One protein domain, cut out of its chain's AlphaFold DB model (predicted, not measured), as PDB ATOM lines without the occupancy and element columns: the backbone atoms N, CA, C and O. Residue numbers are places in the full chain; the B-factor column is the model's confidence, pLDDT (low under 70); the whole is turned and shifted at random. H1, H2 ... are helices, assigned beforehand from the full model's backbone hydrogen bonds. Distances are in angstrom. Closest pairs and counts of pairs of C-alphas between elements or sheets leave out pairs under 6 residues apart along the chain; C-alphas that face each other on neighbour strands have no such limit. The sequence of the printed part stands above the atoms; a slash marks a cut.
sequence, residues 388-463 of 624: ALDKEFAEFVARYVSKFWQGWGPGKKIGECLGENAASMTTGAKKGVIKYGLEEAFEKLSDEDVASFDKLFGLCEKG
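AT A GLANCE: This is residues 388 to 463 of the 624 residues of the protein "DLH domain-containing protein" of Gammaproteobacteria bacterium (UniProt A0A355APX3). A helical hairpin, H1 and H2, is joined by a V of two further helices, H3 and H5, in a closed ring of contacts: H3 packs on H1, the last part of H5 packs on H2, and H3 and H5 meet near their first residues. The short H4 sits by the V, next to H3. The printed part has 76 residues with five named helices, in the order H1, H2, H3, H4, H5, and no named strand; the class is all helix. It is compact, with a radius of gyration of the C-alphas of 11.1 A, and rounded, with spans of 31 by 23 by 22 A.

HOW THE PARTS SIT: H1, residues 388 to 404, and H2, residues 409 to 420, form a helical hairpin: they touch, closest at the C-alphas of Ala 394 and Gly 419, 3.9 A apart, and run opposite ways at a shallow tilt of 10 degrees. H3, residues 427 to 436, touches H1, with the C-alphas of Phe 393 and Lys 430 closest at 6.2 A, and runs the same way at a shallow tilt of 30 degrees. H2 and H3 are apart. H4, residues 441 to 444, touches H3, closest at the C-alphas of Val 433 and Ala 441, 5.3 A apart. H5, residues 447 to 461, touches H3 with residues 449 to 453 alone; the lines are about perpendicular at 77 degrees, and the C-alphas of Ala 429 and Asp 449 are closest at 4.6 A. H5 touches H2 with residues 456 to 461 alone, opposite ways at a steep tilt of 55 degrees, closest at the C-alphas of Ile 414 and Cys 460, 5.1 A apart. H4 and H5 only just touch, with 3 pairs of C-alphas within 8 A, the closest being those of Phe 442 and Val 450 at 5.7 A. H1 is apart from H4 and H5, and H2 from H4. The helix packing is part aligned, part crossed, with 2 of 4 tilts shallow. Every O i to N i+4 pair is within hydrogen-bond range in H1, H2 and H3, and 10 of 11 are in H5; H4 is too short for such a pair.

IN THESE COORDINATES: H1, residues 388 to 404, begins at C-alpha 388 (286.671, 183.398, 277.291) and is 24.1 A long from first to last C-alpha. H2, residues 409 to 420, is 17.1 A long, and H3, residues 427 to 436, begins at C-alpha 427 (287.439, 193.713, 273.421) and is 14.3 A long. H4 has four residues, 441 to 444. H5, residues 447 to 461, is 20.4 A long and ends at C-alpha 461 (298.439, 188.594, 255.933).

THE WHOLE: The two C-alphas farthest apart are those of Gly 407 and Glu 448, at 31.8 A. The printed part has no cut. The links H1 to H2, H3 to H4 and H4 to H5 are tight, H2 to H3 is short, and no link is long. The mean pLDDT of the printed part is 79.1; residues 403 to 404, 406 to 411 and 463 are under 70.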
ATOM      1  N   ALA A 388     287.915 183.980 277.791       81.25
ATOM      2  CA  ALA A 388     286.671 183.398 277.291       81.25
ATOM      3  C   ALA A 388     286.275 184.033 275.952       81.25
ATOM      4  O   ALA A 388     285.912 183.316 275.017       81.25
ATOM      5  N   LEU A 389     286.424 185.355 275.840       84.38
ATOM      6  CA  LEU A 389     286.169 186.097 274.608       84.38
ATOM      7  C   LEU A 389     287.206 185.786 273.518       84.38
ATOM      8  O   LEU A 389     286.846 185.677 272.348       84.38
ATOM      9  N   ASP A 390     288.473 185.586 273.891       86.88
ATOM     10  CA  ASP A 390     289.532 185.179 272.956       86.88
ATOM     11  C   ASP A 390     289.221 183.821 272.312       86.88
ATOM     12  O   ASP A 390     289.360 183.639 271.099       86.88
ATOM     13  N   LYS A 391     288.729 182.873 273.119       85.75
ATOM     14  CA  LYS A 391     288.300 181.555 272.642       85.75
ATOM     15  C   LYS A 391     287.066 181.646 271.742       85.75
ATOM     16  O   LYS A 391     287.035 181.006 270.692       85.75
ATOM     17  N   GLU A 392     286.066 182.438 272.128       85.31
ATOM     18  CA  GLU A 392     284.853 182.650 271.328       85.31
ATOM     19  C   GLU A 392     285.179 183.275 269.962       85.31
ATOM     20  O   GLU A 392     284.672 182.824 268.932       85.31
ATOM     21  N   PHE A 393     286.083 184.256 269.939       92.75
ATOM     22  CA  PHE A 393     286.588 184.871 268.716       92.75
ATOM     23  C   PHE A 393     287.306 183.851 267.822       92.75
ATOM     24  O   PHE A 393     286.987 183.746 266.638       92.75
ATOM     25  N   ALA A 394     288.217 183.044 268.375       88.06
ATOM     26  CA  ALA A 394     288.934 182.024 267.608       88.06
ATOM     27  C   ALA A 394     287.983 180.974 266.993       88.06
ATOM     28  O   ALA A 394     288.117 180.613 265.821       88.06
ATOM     29  N   GLU A 395     286.975 180.523 267.748       83.12
ATOM     30  CA  GLU A 395     285.943 179.599 267.256       83.12
ATOM     31  C   GLU A 395     285.037 180.243 266.192       83.12
ATOM     32  O   GLU A 395     284.614 179.581 265.237       83.12
ATOM     33  N   PHE A 396     284.728 181.536 266.327       91.25
ATOM     34  CA  PHE A 396     284.009 182.295 265.310       91.25
ATOM     35  C   PHE A 396     284.813 182.395 264.010       91.25
ATOM     36  O   PHE A 396     284.296 182.010 262.961       91.25
ATOM     37  N   VAL A 397     286.073 182.833 264.078       87.50
ATOM     38  CA  VAL A 397     286.954 182.992 262.910       87.50
ATOM     39  C   VAL A 397     287.139 181.661 262.184       87.50
ATOM     40  O   VAL A 397     286.966 181.602 260.967       87.50
ATOM     41  N   ALA A 398     287.376 180.564 262.910       79.00
ATOM     42  CA  ALA A 398     287.496 179.234 262.313       79.00
ATOM     43  C   ALA A 398     286.225 178.815 261.544       79.00
ATOM     44  O   ALA A 398     286.309 178.295 260.426       79.00
ATOM     45  N   ARG A 399     285.034 179.079 262.104       75.25
ATOM     46  CA  ARG A 399     283.751 178.814 261.427       75.25
ATOM     47  C   ARG A 399     283.524 179.736 260.232       75.25
ATOM     48  O   ARG A 399     283.056 179.263 259.199       75.25
ATOM     49  N   TYR A 400     283.848 181.022 260.361       82.69
ATOM     50  CA  TYR A 400     283.697 182.018 259.301       82.69
ATOM     51  C   TYR A 400     284.555 181.648 258.090       82.69
ATOM     52  O   TYR A 400     284.040 181.500 256.986       82.69
ATOM     53  N   VAL A 401     285.841 181.378 258.315       79.00
ATOM     54  CA  VAL A 401     286.802 180.989 257.275       79.00
ATOM     55  C   VAL A 401     286.389 179.677 256.609       79.00
ATOM     56  O   VAL A 401     286.402 179.573 255.385       79.00
ATOM     57  N   SER A 402     285.939 178.684 257.386       70.81
ATOM     58  CA  SER A 402     285.457 177.417 256.822       70.81
ATOM     59  C   SER A 402     284.193 177.571 255.972       70.81
ATOM     60  O   SER A 402     283.967 176.734 255.098       70.81
ATOM     61  N   LYS A 403     283.348 178.570 256.249       66.62
ATOM     62  CA  LYS A 403     282.062 178.771 255.572       66.62
ATOM     63  C   LYS A 403     282.169 179.703 254.367       66.62
ATOM     64  O   LYS A 403     281.583 179.407 253.332       66.62
ATOM     65  N   PHE A 404     282.876 180.820 254.510       65.00
ATOM     66  CA  PHE A 404     282.917 181.898 253.518       65.00
ATOM     67  C   PHE A 404     284.205 181.899 252.690       65.00
ATOM     68  O   PHE A 404     284.181 182.322 251.540       65.00
ATOM     69  N   TRP A 405     285.308 181.363 253.220       76.31
ATOM     70  CA  TRP A 405     286.614 181.314 252.545       76.31
ATOM     71  C   TRP A 405     287.041 179.880 252.180       76.31
ATOM     72  O   TRP A 405     288.230 179.559 252.080       76.31
ATOM     73  N   GLN A 406     286.073 178.981 251.985       62.59
ATOM     74  CA  GLN A 406     286.336 177.577 251.678       62.59
ATOM     75  C   GLN A 406     287.163 177.434 250.386       62.59
ATOM     76  O   GLN A 406     286.762 177.886 249.319       62.59
ATOM     77  N   GLY A 407     288.319 176.768 250.478       49.78
ATOM     78  CA  GLY A 407     289.230 176.557 249.343       49.78
ATOM     79  C   GLY A 407     290.292 177.649 249.153       49.78
ATOM     80  O   GLY A 407     291.204 177.459 248.347       49.78
ATOM     81  N   TRP A 408     290.253 178.741 249.927       61.12
ATOM     82  CA  TRP A 408     291.277 179.786 249.899       61.12
ATOM     83  C   TRP A 408     292.403 179.486 250.904       61.12
ATOM     84  O   TRP A 408     292.298 179.738 252.104       61.12
ATOM     85  N   GLY A 409     293.505 178.912 250.408       62.28
ATOM     86  CA  GLY A 409     294.665 178.519 251.222       62.28
ATOM     87  C   GLY A 409     295.272 179.647 252.080       62.28
ATOM     88  O   GLY A 409     295.528 179.409 253.261       62.28
ATOM     89  N   PRO A 410     295.489 180.862 251.540       64.94
ATOM     90  CA  PRO A 410     295.906 182.027 252.327       64.94
ATOM     91  C   PRO A 410     294.890 182.440 253.400       64.94
ATOM     92  O   PRO A 410     295.280 182.652 254.544       64.94
ATOM     93  N   GLY A 411     293.590 182.436 253.083       67.19
ATOM     94  CA  GLY A 411     292.526 182.749 254.042       67.19
ATOM     95  C   GLY A 411     292.486 181.819 255.244       67.19
ATOM     96  O   GLY A 411     292.276 182.264 256.369       67.19
ATOM     97  N   LYS A 412     292.765 180.526 255.030       73.44
ATOM     98  CA  LYS A 412     292.911 179.559 256.125       73.44
ATOM     99  C   LYS A 412     294.044 179.942 257.084       73.44
ATOM    100  O   LYS A 412     293.846 179.891 258.292       73.44
ATOM    101  N   LYS A 413     295.197 180.370 256.557       73.69
ATOM    102  CA  LYS A 413     296.357 180.789 257.364       73.69
ATOM    103  C   LYS A 413     296.106 182.095 258.117       73.69
ATOM    104  O   LYS A 413     296.496 182.207 259.273       73.69
ATOM    105  N   ILE A 414     295.439 183.056 257.478       78.25
ATOM    106  CA  ILE A 414     295.038 184.317 258.115       78.25
ATOM    107  C   ILE A 414     294.054 184.026 259.254       78.25
ATOM    108  O   ILE A 414     294.247 184.506 260.365       78.25
ATOM    109  N   GLY A 415     293.064 183.160 259.016       77.31
ATOM    110  CA  GLY A 415     292.110 182.719 260.033       77.31
ATOM    111  C   GLY A 415     292.749 182.032 261.242       77.31
ATOM    112  O   GLY A 415     292.413 182.351 262.381       77.31
ATOM    113  N   GLU A 416     293.688 181.114 261.003       80.75
ATOM    114  CA  GLU A 416     294.462 180.447 262.060       80.75
ATOM    115  C   GLU A 416     295.295 181.465 262.862       80.75
ATOM    116  O   GLU A 416     295.243 181.465 264.090       80.75
ATOM    117  N   CYS A 417     295.973 182.397 262.184       83.31
ATOM    118  CA  CYS A 417     296.757 183.451 262.828       83.31
ATOM    119  C   CYS A 417     295.902 184.407 263.675       83.31
ATOM    120  O   CYS A 417     296.286 184.727 264.802       83.31
ATOM    121  N   LEU A 418     294.737 184.831 263.179       85.31
ATOM    122  CA  LEU A 418     293.821 185.700 263.923       85.31
ATOM    123  C   LEU A 418     293.309 185.002 265.188       85.31
ATOM    124  O   LEU A 418     293.290 185.605 266.258       85.31
ATOM    125  N   GLY A 419     292.951 183.718 265.085       81.81
ATOM    126  CA  GLY A 419     292.520 182.922 266.234       81.81
ATOM    127  C   GLY A 419     293.614 182.749 267.293       81.81
ATOM    128  O   GLY A 419     293.337 182.884 268.482       81.81
ATOM    129  N   GLU A 420     294.862 182.502 266.882       81.81
ATOM    130  CA  GLU A 420     296.002 182.331 267.800       81.81
ATOM    131  C   GLU A 420     296.419 183.627 268.514       81.81
ATOM    132  O   GLU A 420     297.033 183.569 269.579       81.81
ATOM    133  N   ASN A 421     296.070 184.792 267.959       82.50
ATOM    134  CA  ASN A 421     296.509 186.102 268.447       82.50
ATOM    135  C   ASN A 421     295.355 186.992 268.940       82.50
ATOM    136  O   ASN A 421     295.548 188.194 269.124       82.50
ATOM    137  N   ALA A 422     294.176 186.424 269.219       80.94
ATOM    138  CA  ALA A 422     292.987 187.157 269.674       80.94
ATOM    139  C   ALA A 422     293.238 188.049 270.912       80.94
ATOM    140  O   ALA A 422     292.677 189.140 271.038       80.94
ATOM    141  N   ALA A 423     294.151 187.632 271.793       80.94
ATOM    142  CA  ALA A 423     294.545 188.389 272.980       80.94
ATOM    143  C   ALA A 423     295.204 189.750 272.664       80.94
ATOM    144  O   ALA A 423     295.254 190.612 273.536       80.94
ATOM    145  N   SER A 424     295.698 189.955 271.436       78.88
ATOM    146  CA  SER A 424     296.323 191.212 270.990       78.88
ATOM    147  C   SER A 424     295.327 192.256 270.468       78.88
ATOM    148  O   SER A 424     295.723 193.386 270.186       78.88
ATOM    149  N   MET A 425     294.045 191.893 270.359       79.25
ATOM    150  CA  MET A 425     292.969 192.786 269.935       79.25
ATOM    151  C   MET A 425     292.170 193.326 271.120       79.25
ATOM    152  O   MET A 425     291.963 192.628 272.122       79.25
ATOM    153  N   THR A 426     291.626 194.532 270.956       84.94
ATOM    154  CA  THR A 426     290.670 195.114 271.902       84.94
ATOM    155  C   THR A 426     289.404 194.254 272.025       84.94
ATOM    156  O   THR A 426     289.003 193.497 271.131       84.94
ATOM    157  N   THR A 427     288.732 194.370 273.170       85.81
ATOM    158  CA  THR A 427     287.439 193.713 273.421       85.81
ATOM    159  C   THR A 427     286.361 194.158 272.427       85.81
ATOM    160  O   THR A 427     285.534 193.336 272.020       85.81
ATOM    161  N   GLY A 428     286.363 195.437 272.033       83.12
ATOM    162  CA  GLY A 428     285.420 195.998 271.065       83.12
ATOM    163  C   GLY A 428     285.612 195.414 269.666       83.12
ATOM    164  O   GLY A 428     284.655 194.880 269.096       83.12
ATOM    165  N   ALA A 429     286.858 195.349 269.189       87.19
ATOM    166  CA  ALA A 429     287.213 194.725 267.919       87.19
ATOM    167  C   ALA A 429     286.782 193.249 267.852       87.19
ATOM    168  O   ALA A 429     286.099 192.841 266.912       87.19
ATOM    169  N   LYS A 430     287.082 192.452 268.891       90.88
ATOM    170  CA  LYS A 430     286.667 191.034 268.961       90.88
ATOM    171  C   LYS A 430     285.150 190.864 268.877       90.88
ATOM    172  O   LYS A 430     284.660 190.056 268.088       90.88
ATOM    173  N   LYS A 431     284.391 191.637 269.660       88.50
ATOM    174  CA  LYS A 431     282.918 191.580 269.654       88.50
ATOM    175  C   LYS A 431     282.324 192.052 268.330       88.50
ATOM    176  O   LYS A 431     281.339 191.472 267.873       88.50
ATOM    177  N   GLY A 432     282.900 193.080 267.708       83.94
ATOM    178  CA  GLY A 432     282.438 193.576 266.416       83.94
ATOM    179  C   GLY A 432     282.683 192.584 265.287       83.94
ATOM    180  O   GLY A 432     281.763 192.328 264.516       83.94
ATOM    181  N   VAL A 433     283.846 191.930 265.249       88.44
ATOM    182  CA  VAL A 433     284.118 190.855 264.280       88.44
ATOM    183  C   VAL A 433     283.159 189.677 264.471       88.44
ATOM    184  O   VAL A 433     282.592 189.205 263.489       88.44
ATOM    185  N   ILE A 434     282.896 189.239 265.710       88.56
ATOM    186  CA  ILE A 434     281.910 188.173 265.992       88.56
ATOM    187  C   ILE A 434     280.502 188.565 265.505       88.56
ATOM    188  O   ILE A 434     279.738 187.714 265.043       88.56
ATOM    189  N   LYS A 435     280.145 189.850 265.606       84.56
ATOM    190  CA  LYS A 435     278.817 190.363 265.250       84.56
ATOM    191  C   LYS A 435     278.631 190.588 263.747       84.56
ATOM    192  O   LYS A 435     277.554 190.284 263.239       84.56
ATOM    193  N   TYR A 436     279.631 191.147 263.066       82.94
ATOM    194  CA  TYR A 436     279.519 191.628 261.682       82.94
ATOM    195  C   TYR A 436     280.283 190.766 260.664       82.94
ATOM    196  O   TYR A 436     279.998 190.833 259.476       82.94
ATOM    197  N   GLY A 437     281.200 189.900 261.104       78.12
ATOM    198  CA  GLY A 437     282.073 189.135 260.209       78.12
ATOM    199  C   GLY A 437     283.406 189.826 259.930       78.12
ATOM    200  O   GLY A 437     283.599 190.986 260.277       78.12
ATOM    201  N   LEU A 438     284.347 189.093 259.324       79.44
ATOM    202  CA  LEU A 438     285.712 189.584 259.070       79.44
ATOM    203  C   LEU A 438     285.777 190.703 258.020       79.44
ATOM    204  O   LEU A 438     286.717 191.485 258.042       79.44
ATOM    205  N   GLU A 439     284.802 190.774 257.111       75.88
ATOM    206  CA  GLU A 439     284.795 191.738 256.001       75.88
ATOM    207  C   GLU A 439     284.064 193.030 256.386       75.88
ATOM    208  O   GLU A 439     284.611 194.119 256.247       75.88
ATOM    209  N   GLU A 440     282.860 192.924 256.956       77.56
ATOM    210  CA  GLU A 440     282.050 194.099 257.310       77.56
ATOM    211  C   GLU A 440     282.504 194.783 258.614       77.56
ATOM    212  O   GLU A 440     282.071 195.897 258.911       77.56
ATOM    213  N   ALA A 441     283.382 194.156 259.410       80.00
ATOM    214  CA  ALA A 441     283.866 194.739 260.663       80.00
ATOM    215  C   ALA A 441     284.623 196.062 260.460       80.00
ATOM    216  O   ALA A 441     284.451 196.969 261.270       80.00
ATOM    217  N   PHE A 442     285.384 196.212 259.371       77.62
ATOM    218  CA  PHE A 442     286.149 197.435 259.085       77.62
ATOM    219  C   PHE A 442     285.269 198.682 258.913       77.62
ATOM    220  O   PHE A 442     285.711 199.787 259.200       77.62
ATOM    221  N   GLU A 443     284.011 198.513 258.497       81.50
ATOM    222  CA  GLU A 443     283.079 199.625 258.265       81.50
ATOM    223  C   GLU A 443     282.136 199.895 259.450       81.50
ATOM    224  O   GLU A 443     281.396 200.882 259.456       81.50
ATOM    225  N   LYS A 444     282.072 198.973 260.420       79.25
ATOM    226  CA  LYS A 444     281.066 198.977 261.502       79.25
ATOM    227  C   LYS A 444     281.662 199.114 262.903       79.25
ATOM    228  O   LYS A 444     280.898 199.234 263.865       79.25
ATOM    229  N   LEU A 445     282.985 199.046 263.020       82.31
ATOM    230  CA  LEU A 445     283.743 199.265 264.249       82.31
ATOM    231  C   LEU A 445     284.043 200.764 264.458       82.31
ATOM    232  O   LEU A 445     283.910 201.562 263.536       82.31
ATOM    233  N   SER A 446     284.412 201.148 265.683       86.88
ATOM    234  CA  SER A 446     284.986 202.474 265.959       86.88
ATOM    235  C   SER A 446     286.415 202.559 265.417       86.88
ATOM    236  O   SER A 446     287.064 201.528 265.262       86.88
ATOM    237  N   ASP A 447     286.939 203.767 265.202       75.38
ATOM    238  CA  ASP A 447     288.291 203.966 264.654       75.38
ATOM    239  C   ASP A 447     289.383 203.249 265.475       75.38
ATOM    240  O   ASP A 447     290.302 202.652 264.916       75.38
ATOM    241  N   GLU A 448     289.246 203.223 266.805       79.19
ATOM    242  CA  GLU A 448     290.159 202.518 267.712       79.19
ATOM    243  C   GLU A 448     290.093 200.988 267.546       79.19
ATOM    244  O   GLU A 448     291.122 200.309 267.463       79.19
ATOM    245  N   ASP A 449     288.883 200.428 267.451       82.56
ATOM    246  CA  ASP A 449     288.684 198.990 267.263       82.56
ATOM    247  C   ASP A 449     289.072 198.543 265.841       82.56
ATOM    248  O   ASP A 449     289.599 197.440 265.670       82.56
ATOM    249  N   VAL A 450     288.865 199.401 264.832       83.00
ATOM    250  CA  VAL A 450     289.348 199.193 263.457       83.00
ATOM    251  C   VAL A 450     290.870 199.161 263.443       83.00
ATOM    252  O   VAL A 450     291.432 198.204 262.920       83.00
ATOM    253  N   ALA A 451     291.548 200.129 264.063       77.38
ATOM    254  CA  ALA A 451     293.010 200.157 264.120       77.38
ATOM    255  C   ALA A 451     293.588 198.924 264.839       77.38
ATOM    256  O   ALA A 451     294.599 198.361 264.410       77.38
ATOM    257  N   SER A 452     292.931 198.461 265.911       81.38
ATOM    258  CA  SER A 452     293.319 197.232 266.614       81.38
ATOM    259  C   SER A 452     293.160 195.983 265.738       81.38
ATOM    260  O   SER A 452     294.056 195.134 265.708       81.38
ATOM    261  N   PHE A 453     292.049 195.873 265.006       85.00
ATOM    262  CA  PHE A 453     291.781 194.743 264.119       85.00
ATOM    263  C   PHE A 453     292.678 194.744 262.877       85.00
ATOM    264  O   PHE A 453     293.291 193.718 262.584       85.00
ATOM    265  N   ASP A 454     292.813 195.886 262.199       84.94
ATOM    266  CA  ASP A 454     293.613 196.057 260.981       84.94
ATOM    267  C   ASP A 454     295.086 195.726 261.221       84.94
ATOM    268  O   ASP A 454     295.707 194.973 260.468       84.94
ATOM    269  N   LYS A 455     295.628 196.175 262.360       81.25
ATOM    270  CA  LYS A 455     296.997 195.854 262.767       81.25
ATOM    271  C   LYS A 455     297.230 194.347 262.865       81.25
ATOM    272  O   LYS A 455     298.235 193.855 262.350       81.25
ATOM    273  N   LEU A 456     296.333 193.601 263.515       79.00
ATOM    274  CA  LEU A 456     296.489 192.147 263.612       79.00
ATOM    275  C   LEU A 456     296.223 191.457 262.268       79.00
ATOM    276  O   LEU A 456     296.942 190.524 261.905       79.00
ATOM    277  N   PHE A 457     295.230 191.923 261.515       81.00
ATOM    278  CA  PHE A 457     294.890 191.381 260.204       81.00
ATOM    279  C   PHE A 457     296.068 191.498 259.232       81.00
ATOM    280  O   PHE A 457     296.519 190.480 258.703       81.00
ATOM    281  N   GLY A 458     296.665 192.685 259.107       73.69
ATOM    282  CA  GLY A 458     297.841 192.922 258.269       73.69
ATOM    283  C   GLY A 458     299.085 192.143 258.718       73.69
ATOM    284  O   GLY A 458     299.871 191.684 257.884       73.69
ATOM    285  N   LEU A 459     299.265 191.915 260.026       72.44
ATOM    286  CA  LEU A 459     300.316 191.018 260.536       72.44
ATOM    287  C   LEU A 459     300.085 189.565 260.096       72.44
ATOM    288  O   LEU A 459     301.021 188.866 259.696       72.44
ATOM    289  N   CYS A 460     298.836 189.108 260.136       76.75
ATOM    290  CA  CYS A 460     298.463 187.766 259.711       76.75
ATOM    291  C   CYS A 460     298.542 187.577 258.188       76.75
ATOM    292  O   CYS A 460     298.971 186.511 257.740       76.75
ATOM    293  N   GLU A 461     298.239 188.605 257.390       74.00
ATOM    294  CA  GLU A 461     298.439 188.594 255.933       74.00
ATOM    295  C   GLU A 461     299.914 188.438 255.542       74.00
ATOM    296  O   GLU A 461     300.240 187.722 254.592       74.00
ATOM    297  N   LYS A 462     300.825 189.037 256.318       71.44
ATOM    298  CA  LYS A 462     302.279 188.977 256.091       71.44
ATOM    299  C   LYS A 462     302.947 187.691 256.605       71.44
ATOM    300  O   LYS A 462     304.164 187.553 256.499       71.44
ATOM    301  N   GLY A 463     302.176 186.718 257.105       57.78
ATOM    302  CA  GLY A 463     302.683 185.398 257.509       57.78
ATOM    303  C   GLY A 463     302.731 185.131 259.019       57.78
ATOM    304  O   GLY A 463     303.340 184.137 259.421       57.78
TER     305      GLY A 463